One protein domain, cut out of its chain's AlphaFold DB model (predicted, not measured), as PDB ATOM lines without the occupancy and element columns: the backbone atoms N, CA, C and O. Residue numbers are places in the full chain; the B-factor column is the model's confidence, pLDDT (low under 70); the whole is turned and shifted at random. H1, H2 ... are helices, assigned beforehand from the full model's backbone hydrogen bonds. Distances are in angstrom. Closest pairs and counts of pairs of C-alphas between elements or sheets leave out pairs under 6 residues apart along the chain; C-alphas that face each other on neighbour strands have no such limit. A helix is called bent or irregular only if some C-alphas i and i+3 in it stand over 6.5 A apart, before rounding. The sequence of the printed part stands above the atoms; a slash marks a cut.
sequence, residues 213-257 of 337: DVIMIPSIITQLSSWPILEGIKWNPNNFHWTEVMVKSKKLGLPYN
ATOM      1  N   ASP A 213      65.108  62.636 179.889       55.88
ATOM      2  CA  ASP A 213      65.557  61.766 180.984       55.88
ATOM      3  C   ASP A 213      64.415  61.305 181.900       55.88
ATOM      4  O   ASP A 213      64.430  60.202 182.450       55.88
ATOM      5  N   VAL A 214      63.345  62.097 181.986       54.41
ATOM      6  CA  VAL A 214      62.176  61.788 182.822       54.41
ATOM      7  C   VAL A 214      61.392  60.571 182.301       54.41
ATOM      8  O   VAL A 214      60.727  59.889 183.077       54.41
ATOM      9  N   ILE A 215      61.503  60.227 181.009       56.28
ATOM     10  CA  ILE A 215      60.782  59.082 180.419       56.28
ATOM     11  C   ILE A 215      61.343  57.741 180.926       56.28
ATOM     12  O   ILE A 215      60.628  56.737 180.950       56.28
ATOM     13  N   MET A 216      62.601  57.705 181.380       64.62
ATOM     14  CA  MET A 216      63.245  56.463 181.814       64.62
ATOM     15  C   MET A 216      62.864  56.056 183.244       64.62
ATOM     16  O   MET A 216      62.801  54.864 183.544       64.62
ATOM     17  N   ILE A 217      62.554  57.024 184.111       73.12
ATOM     18  CA  ILE A 217      62.282  56.787 185.536       73.12
ATOM     19  C   ILE A 217      61.108  55.809 185.750       73.12
ATOM     20  O   ILE A 217      61.303  54.829 186.470       73.12
ATOM     21  N   PRO A 218      59.938  55.956 185.093       73.06
ATOM     22  CA  PRO A 218      58.848  54.985 185.226       73.06
ATOM     23  C   PRO A 218      59.241  53.564 184.800       73.06
ATOM     24  O   PRO A 218      58.856  52.600 185.455       73.06
ATOM     25  N   SER A 219      60.040  53.424 183.737       76.56
ATOM     26  CA  SER A 219      60.529  52.125 183.250       76.56
ATOM     27  C   SER A 219      61.529  51.475 184.212       76.56
ATOM     28  O   SER A 219      61.554  50.257 184.373       76.56
ATOM     29  N   ILE A 220      62.358  52.278 184.879       80.00
ATOM     30  CA  ILE A 220      63.263  51.792 185.924       80.00
ATOM     31  C   ILE A 220      62.460  51.347 187.149       80.00
ATOM     32  O   ILE A 220      62.715  50.278 187.699       80.00
ATOM     33  N   ILE A 221      61.459  52.127 187.557       77.56
ATOM     34  CA  ILE A 221      60.618  51.811 188.714       77.56
ATOM     35  C   ILE A 221      59.871  50.493 188.509       77.56
ATOM     36  O   ILE A 221      59.870  49.654 189.405       77.56
ATOM     37  N   THR A 222      59.297  50.257 187.326       76.69
ATOM     38  CA  THR A 222      58.625  48.978 187.043       76.69
ATOM     39  C   THR A 222      59.589  47.788 187.098       76.69
ATOM     40  O   THR A 222      59.188  46.699 187.505       76.69
ATOM     41  N   GLN A 223      60.869  47.982 186.765       80.75
ATOM     42  CA  GLN A 223      61.902  46.942 186.868       80.75
ATOM     43  C   GLN A 223      62.378  46.687 188.306       80.75
ATOM     44  O   GLN A 223      62.758  45.559 188.627       80.75
ATOM     45  N   LEU A 224      62.360  47.700 189.176       78.56
ATOM     46  CA  LEU A 224      62.842  47.614 190.561       78.56
ATOM     47  C   LEU A 224      61.892  46.896 191.523       78.56
ATOM     48  O   LEU A 224      62.312  46.593 192.638       78.56
ATOM     49  N   SER A 225      60.690  46.535 191.063       69.75
ATOM     50  CA  SER A 225      59.493  46.199 191.846       69.75
ATOM     51  C   SER A 225      58.586  47.412 192.041       69.75
ATOM     52  O   SER A 225      59.041  48.537 192.216       69.75
ATOM     53  N   SER A 226      57.286  47.142 192.040       70.38
ATOM     54  CA  SER A 226      56.197  48.067 192.327       70.38
ATOM     55  C   SER A 226      56.487  49.033 193.483       70.38
ATOM     56  O   SER A 226      56.785  48.595 194.599       70.38
ATOM     57  N   TRP A 227      56.381  50.344 193.229       76.31
ATOM     58  CA  TRP A 227      56.598  51.395 194.230       76.31
ATOM     59  C   TRP A 227      55.262  51.772 194.889       76.31
ATOM     60  O   TRP A 227      54.393  52.312 194.197       76.31
ATOM     61  N   PRO A 228      55.087  51.552 196.211       75.12
ATOM     62  CA  PRO A 228      53.809  51.795 196.888       75.12
ATOM     63  C   PRO A 228      53.225  53.193 196.669       75.12
ATOM     64  O   PRO A 228      52.025  53.331 196.469       75.12
ATOM     65  N   ILE A 229      54.074  54.223 196.623       72.62
ATOM     66  CA  ILE A 229      53.647  55.619 196.454       72.62
ATOM     67  C   ILE A 229      53.004  55.865 195.079       72.62
ATOM     68  O   ILE A 229      52.090  56.675 194.960       72.62
ATOM     69  N   LEU A 230      53.456  55.165 194.034       74.00
ATOM     70  CA  LEU A 230      52.949  55.353 192.670       74.00
ATOM     71  C   LEU A 230      51.756  54.455 192.350       74.00
ATOM     72  O   LEU A 230      50.909  54.808 191.532       74.00
ATOM     73  N   GLU A 231      51.684  53.288 192.983       75.62
ATOM     74  CA  GLU A 231      50.607  52.323 192.761       75.62
ATOM     75  C   GLU A 231      49.439  52.485 193.741       75.62
ATOM     76  O   GLU A 231      48.322  52.034 193.460       75.62
ATOM     77  N   GLY A 232      49.681  53.149 194.875       75.12
ATOM     78  CA  GLY A 232      48.703  53.401 195.923       75.12
ATOM     79  C   GLY A 232      48.006  52.115 196.355       75.12
ATOM     80  O   GLY A 232      48.636  51.116 196.687       75.12
ATOM     81  N   ILE A 233      46.677  52.115 196.278       77.00
ATOM     82  CA  ILE A 233      45.818  51.007 196.728       77.00
ATOM     83  C   ILE A 233      46.055  49.711 195.926       77.00
ATOM     84  O   ILE A 233      45.745  48.624 196.406       77.00
ATOM     85  N   LYS A 234      46.600  49.795 194.702       79.50
ATOM     86  CA  LYS A 234      46.898  48.605 193.883       79.50
ATOM     87  C   LYS A 234      48.146  47.863 194.357       79.50
ATOM     88  O   LYS A 234      48.345  46.713 193.964       79.50
ATOM     89  N   TRP A 235      48.971  48.507 195.176       82.69
ATOM     90  CA  TRP A 235      50.193  47.921 195.686       82.69
ATOM     91  C   TRP A 235      49.891  46.853 196.740       82.69
ATOM     92  O   TRP A 235      49.185  47.105 197.717       82.69
ATOM     93  N   ASN A 236      50.446  45.654 196.558       82.06
ATOM     94  CA  ASN A 236      50.274  44.552 197.498       82.06
ATOM     95  C   ASN A 236      51.552  44.350 198.335       82.06
ATOM     96  O   ASN A 236      52.554  43.886 197.779       82.06
ATOM     97  N   PRO A 237      51.520  44.595 199.659       79.94
ATOM     98  CA  PRO A 237      52.691  44.435 200.524       79.94
ATOM     99  C   PRO A 237      53.233  43.005 200.551       79.94
ATOM    100  O   PRO A 237      54.432  42.811 200.722       79.94
ATOM    101  N   ASN A 238      52.380  41.997 200.346       85.62
ATOM    102  CA  ASN A 238      52.796  40.593 200.406       85.62
ATOM    103  C   ASN A 238      53.698  40.188 199.236       85.62
ATOM    104  O   ASN A 238      54.418  39.200 199.334       85.62
ATOM    105  N   ASN A 239      53.663  40.947 198.139       81.94
ATOM    106  CA  ASN A 239      54.482  40.689 196.958       81.94
ATOM    107  C   ASN A 239      55.807  41.469 196.992       81.94
ATOM    108  O   ASN A 239      56.579  41.404 196.037       81.94
ATOM    109  N   PHE A 240      56.063  42.240 198.053       83.69
ATOM    110  CA  PHE A 240      57.231  43.103 198.150       83.69
ATOM    111  C   PHE A 240      58.335  42.482 199.010       83.69
ATOM    112  O   PHE A 240      58.163  42.218 200.202       83.69
ATOM    113  N   HIS A 241      59.523  42.347 198.421       84.56
ATOM    114  CA  HIS A 241      60.732  41.918 199.116       84.56
ATOM    115  C   HIS A 241      61.848  42.947 198.923       84.56
ATOM    116  O   HIS A 241      62.380  43.114 197.826       84.56
ATOM    117  N   TRP A 242      62.249  43.623 200.004       80.62
ATOM    118  CA  TRP A 242      63.292  44.657 199.960       80.62
ATOM    119  C   TRP A 242      64.644  44.129 199.441       80.62
ATOM    120  O   TRP A 242      65.385  44.862 198.787       80.62
ATOM    121  N   THR A 243      64.950  42.849 199.675       84.88
ATOM    122  CA  THR A 243      66.157  42.182 199.162       84.88
ATOM    123  C   THR A 243      66.161  42.097 197.638       84.88
ATOM    124  O   THR A 243      67.203  42.300 197.015       84.88
ATOM    125  N   GLU A 244      65.005  41.854 197.014       87.75
ATOM    126  CA  GLU A 244      64.888  41.851 195.558       87.75
ATOM    127  C   GLU A 244      65.132  43.233 194.973       87.75
ATOM    128  O   GLU A 244      65.837  43.341 193.970       87.75
ATOM    129  N   VAL A 245      64.593  44.276 195.612       85.44
ATOM    130  CA  VAL A 245      64.832  45.667 195.209       85.44
ATOM    131  C   VAL A 245      66.327  45.960 195.237       85.44
ATOM    132  O   VAL A 245      66.864  46.444 194.249       85.44
ATOM    133  N   MET A 246      67.036  45.585 196.307       85.44
ATOM    134  CA  MET A 246      68.490  45.776 196.385       85.44
ATOM    135  C   MET A 246      69.243  45.040 195.265       85.44
ATOM    136  O   MET A 246      70.112  45.621 194.613       85.44
ATOM    137  N   VAL A 247      68.903  43.777 194.994       88.12
ATOM    138  CA  VAL A 247      69.550  42.992 193.926       88.12
ATOM    139  C   VAL A 247      69.257  43.580 192.543       88.12
ATOM    140  O   VAL A 247      70.166  43.677 191.714       88.12
ATOM    141  N   LYS A 248      68.008  43.982 192.279       89.00
ATOM    142  CA  LYS A 248      67.585  44.607 191.017       89.00
ATOM    143  C   LYS A 248      68.255  45.973 190.834       89.00
ATOM    144  O   LYS A 248      68.844  46.199 189.780       89.00
ATOM    145  N   SER A 249      68.292  46.816 191.870       87.50
ATOM    146  CA  SER A 249      69.024  48.092 191.869       87.50
ATOM    147  C   SER A 249      70.491  47.899 191.514       87.50
ATOM    148  O   SER A 249      70.986  48.555 190.601       87.50
ATOM    149  N   LYS A 250      71.171  46.933 192.147       88.00
ATOM    150  CA  LYS A 250      72.577  46.636 191.850       88.00
ATOM    151  C   LYS A 250      72.786  46.234 190.390       88.00
ATOM    152  O   LYS A 250      73.731  46.702 189.761       88.00
ATOM    153  N   LYS A 251      71.907  45.387 189.840       89.25
ATOM    154  CA  LYS A 251      71.966  44.963 188.428       89.25
ATOM    155  C   LYS A 251      71.752  46.121 187.454       89.25
ATOM    156  O   LYS A 251      72.351  46.117 186.386       89.25
ATOM    157  N   LEU A 252      70.925  47.094 187.830       88.25
ATOM    158  CA  LEU A 252      70.659  48.302 187.046       88.25
ATOM    159  C   LEU A 252      71.710  49.408 187.254       88.25
ATOM    160  O   LEU A 252      71.591  50.468 186.651       88.25
ATOM    161  N   GLY A 253      72.731  49.183 188.090       85.75
ATOM    162  CA  GLY A 253      73.748  50.191 188.406       85.75
ATOM    163  C   GLY A 253      73.244  51.321 189.310       85.75
ATOM    164  O   GLY A 253      73.878  52.368 189.396       85.75
ATOM    165  N   LEU A 254      72.111  51.119 189.981       84.50
ATOM    166  CA  LEU A 254      71.516  52.082 190.901       84.50
ATOM    167  C   LEU A 254      72.051  51.886 192.323       84.50
ATOM    168  O   LEU A 254      72.478  50.779 192.675       84.50
ATOM    169  N   PRO A 255      71.977  52.921 193.181       82.25
ATOM    170  CA  PRO A 255      72.264  52.773 194.600       82.25
ATOM    171  C   PRO A 255      71.443  51.628 195.208       82.25
ATOM    172  O   PRO A 255      70.214  51.612 195.133       82.25
ATOM    173  N   TYR A 256      72.131  50.645 195.789       83.44
ATOM    174  CA  TYR A 256      71.515  49.426 196.323       83.44
ATOM    175  C   TYR A 256      71.739  49.236 197.826       83.44
ATOM    176  O   TYR A 256      71.072  48.408 198.430       83.44
ATOM    177  N   ASN A 257      72.611  50.030 198.449       77.06
ATOM    178  CA  ASN A 257      72.952  49.958 199.875       77.06
ATOM    179  C   ASN A 257      71.975  50.766 200.761       77.06
ATOM    180  O   ASN A 257      72.383  51.396 201.732       77.06
TER     181      ASN A 257
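AT A GLANCE: This is residues 213 to 257 of the 337 residues of the protein "Peptidase_M13_N domain-containing protein" of Photinus pyralis (UniProt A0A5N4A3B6). This is a flat, open arrangement of three short helices in which H1 comes down end-on towards H3 and meets it with its last residues, 223 to 224, while H2 lies off to one side and touches neither. Between that meeting place and H2 the chain makes a wide open loop, out through residues 225 to 227 to H2 and back through residues 235 to 241 to H3, and after H3 residues 252 to 257 fold back beside it. The printed part has 45 residues with three named helices, in the order H1, H2, H3, and no named strand; the class is all helix. The whole is only just compact, close to loose, with a radius of gyration of the C-alphas of 10.9 A, and the C-alphas span 28 by 25 by 13 A.

HOW THE PARTS SIT: Start at the first printed residue, where H1, residues 213 to 224, begins, and go to its far end, for that is where it touches H3, residues 242 to 251. H1 and H3 touch, with 5 pairs of C-alphas within 8 A, and H1 does so with residues 223 to 224 alone. Look at Leu 224 and Val 245: their C-alphas are the closest of the two helices, 5.4 A apart. The centres of H1 and H3 are 14.7 A apart. Their lines stand at a steep tilt of 51 degrees, opposite ways, though the line of H1 is a rough one. Between them in the chain comes H2, residues 228 to 234, which touches no helix. H1 and H2 are apart, with no C-alpha of the one within 8 A of the other, and H2 and H3 are apart by the same measure. On the backbone, every O i to N i+4 pair of H3 is within hydrogen-bond range, against 5 of 8 in H1 and 1 of 3 in H2. In H2 the O i to N i+3 pairs are within range in 1 of 4.

IN THESE COORDINATES: Find C-alpha 213 at (65.557, 61.766, 180.984); from there H1 runs to C-alpha 224 at (62.842, 47.614, 190.561), 17.3 A from first to last C-alpha, and with 12 residues it is the longest helix. H1 is irregular, but only just: C-alphas 215 and 218 are 6.6 A apart. Pass residues 225 to 227 and you reach H2, which begins at C-alpha 228 and ends at C-alpha 234, at (46.898, 48.605, 193.883). It is 8.2 A from first to last C-alpha and irregular, with C-alphas 230 and 233 standing 9.3 A apart. Go on through residues 235 to 241, of which 237 to 239 are a short helical run without a name, to C-alpha 242. From there H3 covers 14.4 A to C-alpha 251 at (71.966, 44.963, 188.428). Read on from C-alpha 252 at (70.659, 48.302, 187.046) to the last printed residue, with C-alpha 257 at (72.952, 49.958, 199.875).

THE WHOLE: The two C-alphas farthest apart are those of Asp 213 and Asn 238, 31.4 A, and the first and last printed C-alphas, of Asp 213 and Asn 257, are 23.5 A apart. The printed part has no cut. The link from H1 to H2, with 3 residues, is tight; the link from H2 to H3, with 7 residues, is short but not tight; no link is long. In the B-factor column the mean pLDDT of the printed part is 78.7. Residues 213 to 216 and residue 225 are under 70, the places where the model's confidence is low. The mean pLDDT is 71 for H1, 76 for H2 and 87 for H3.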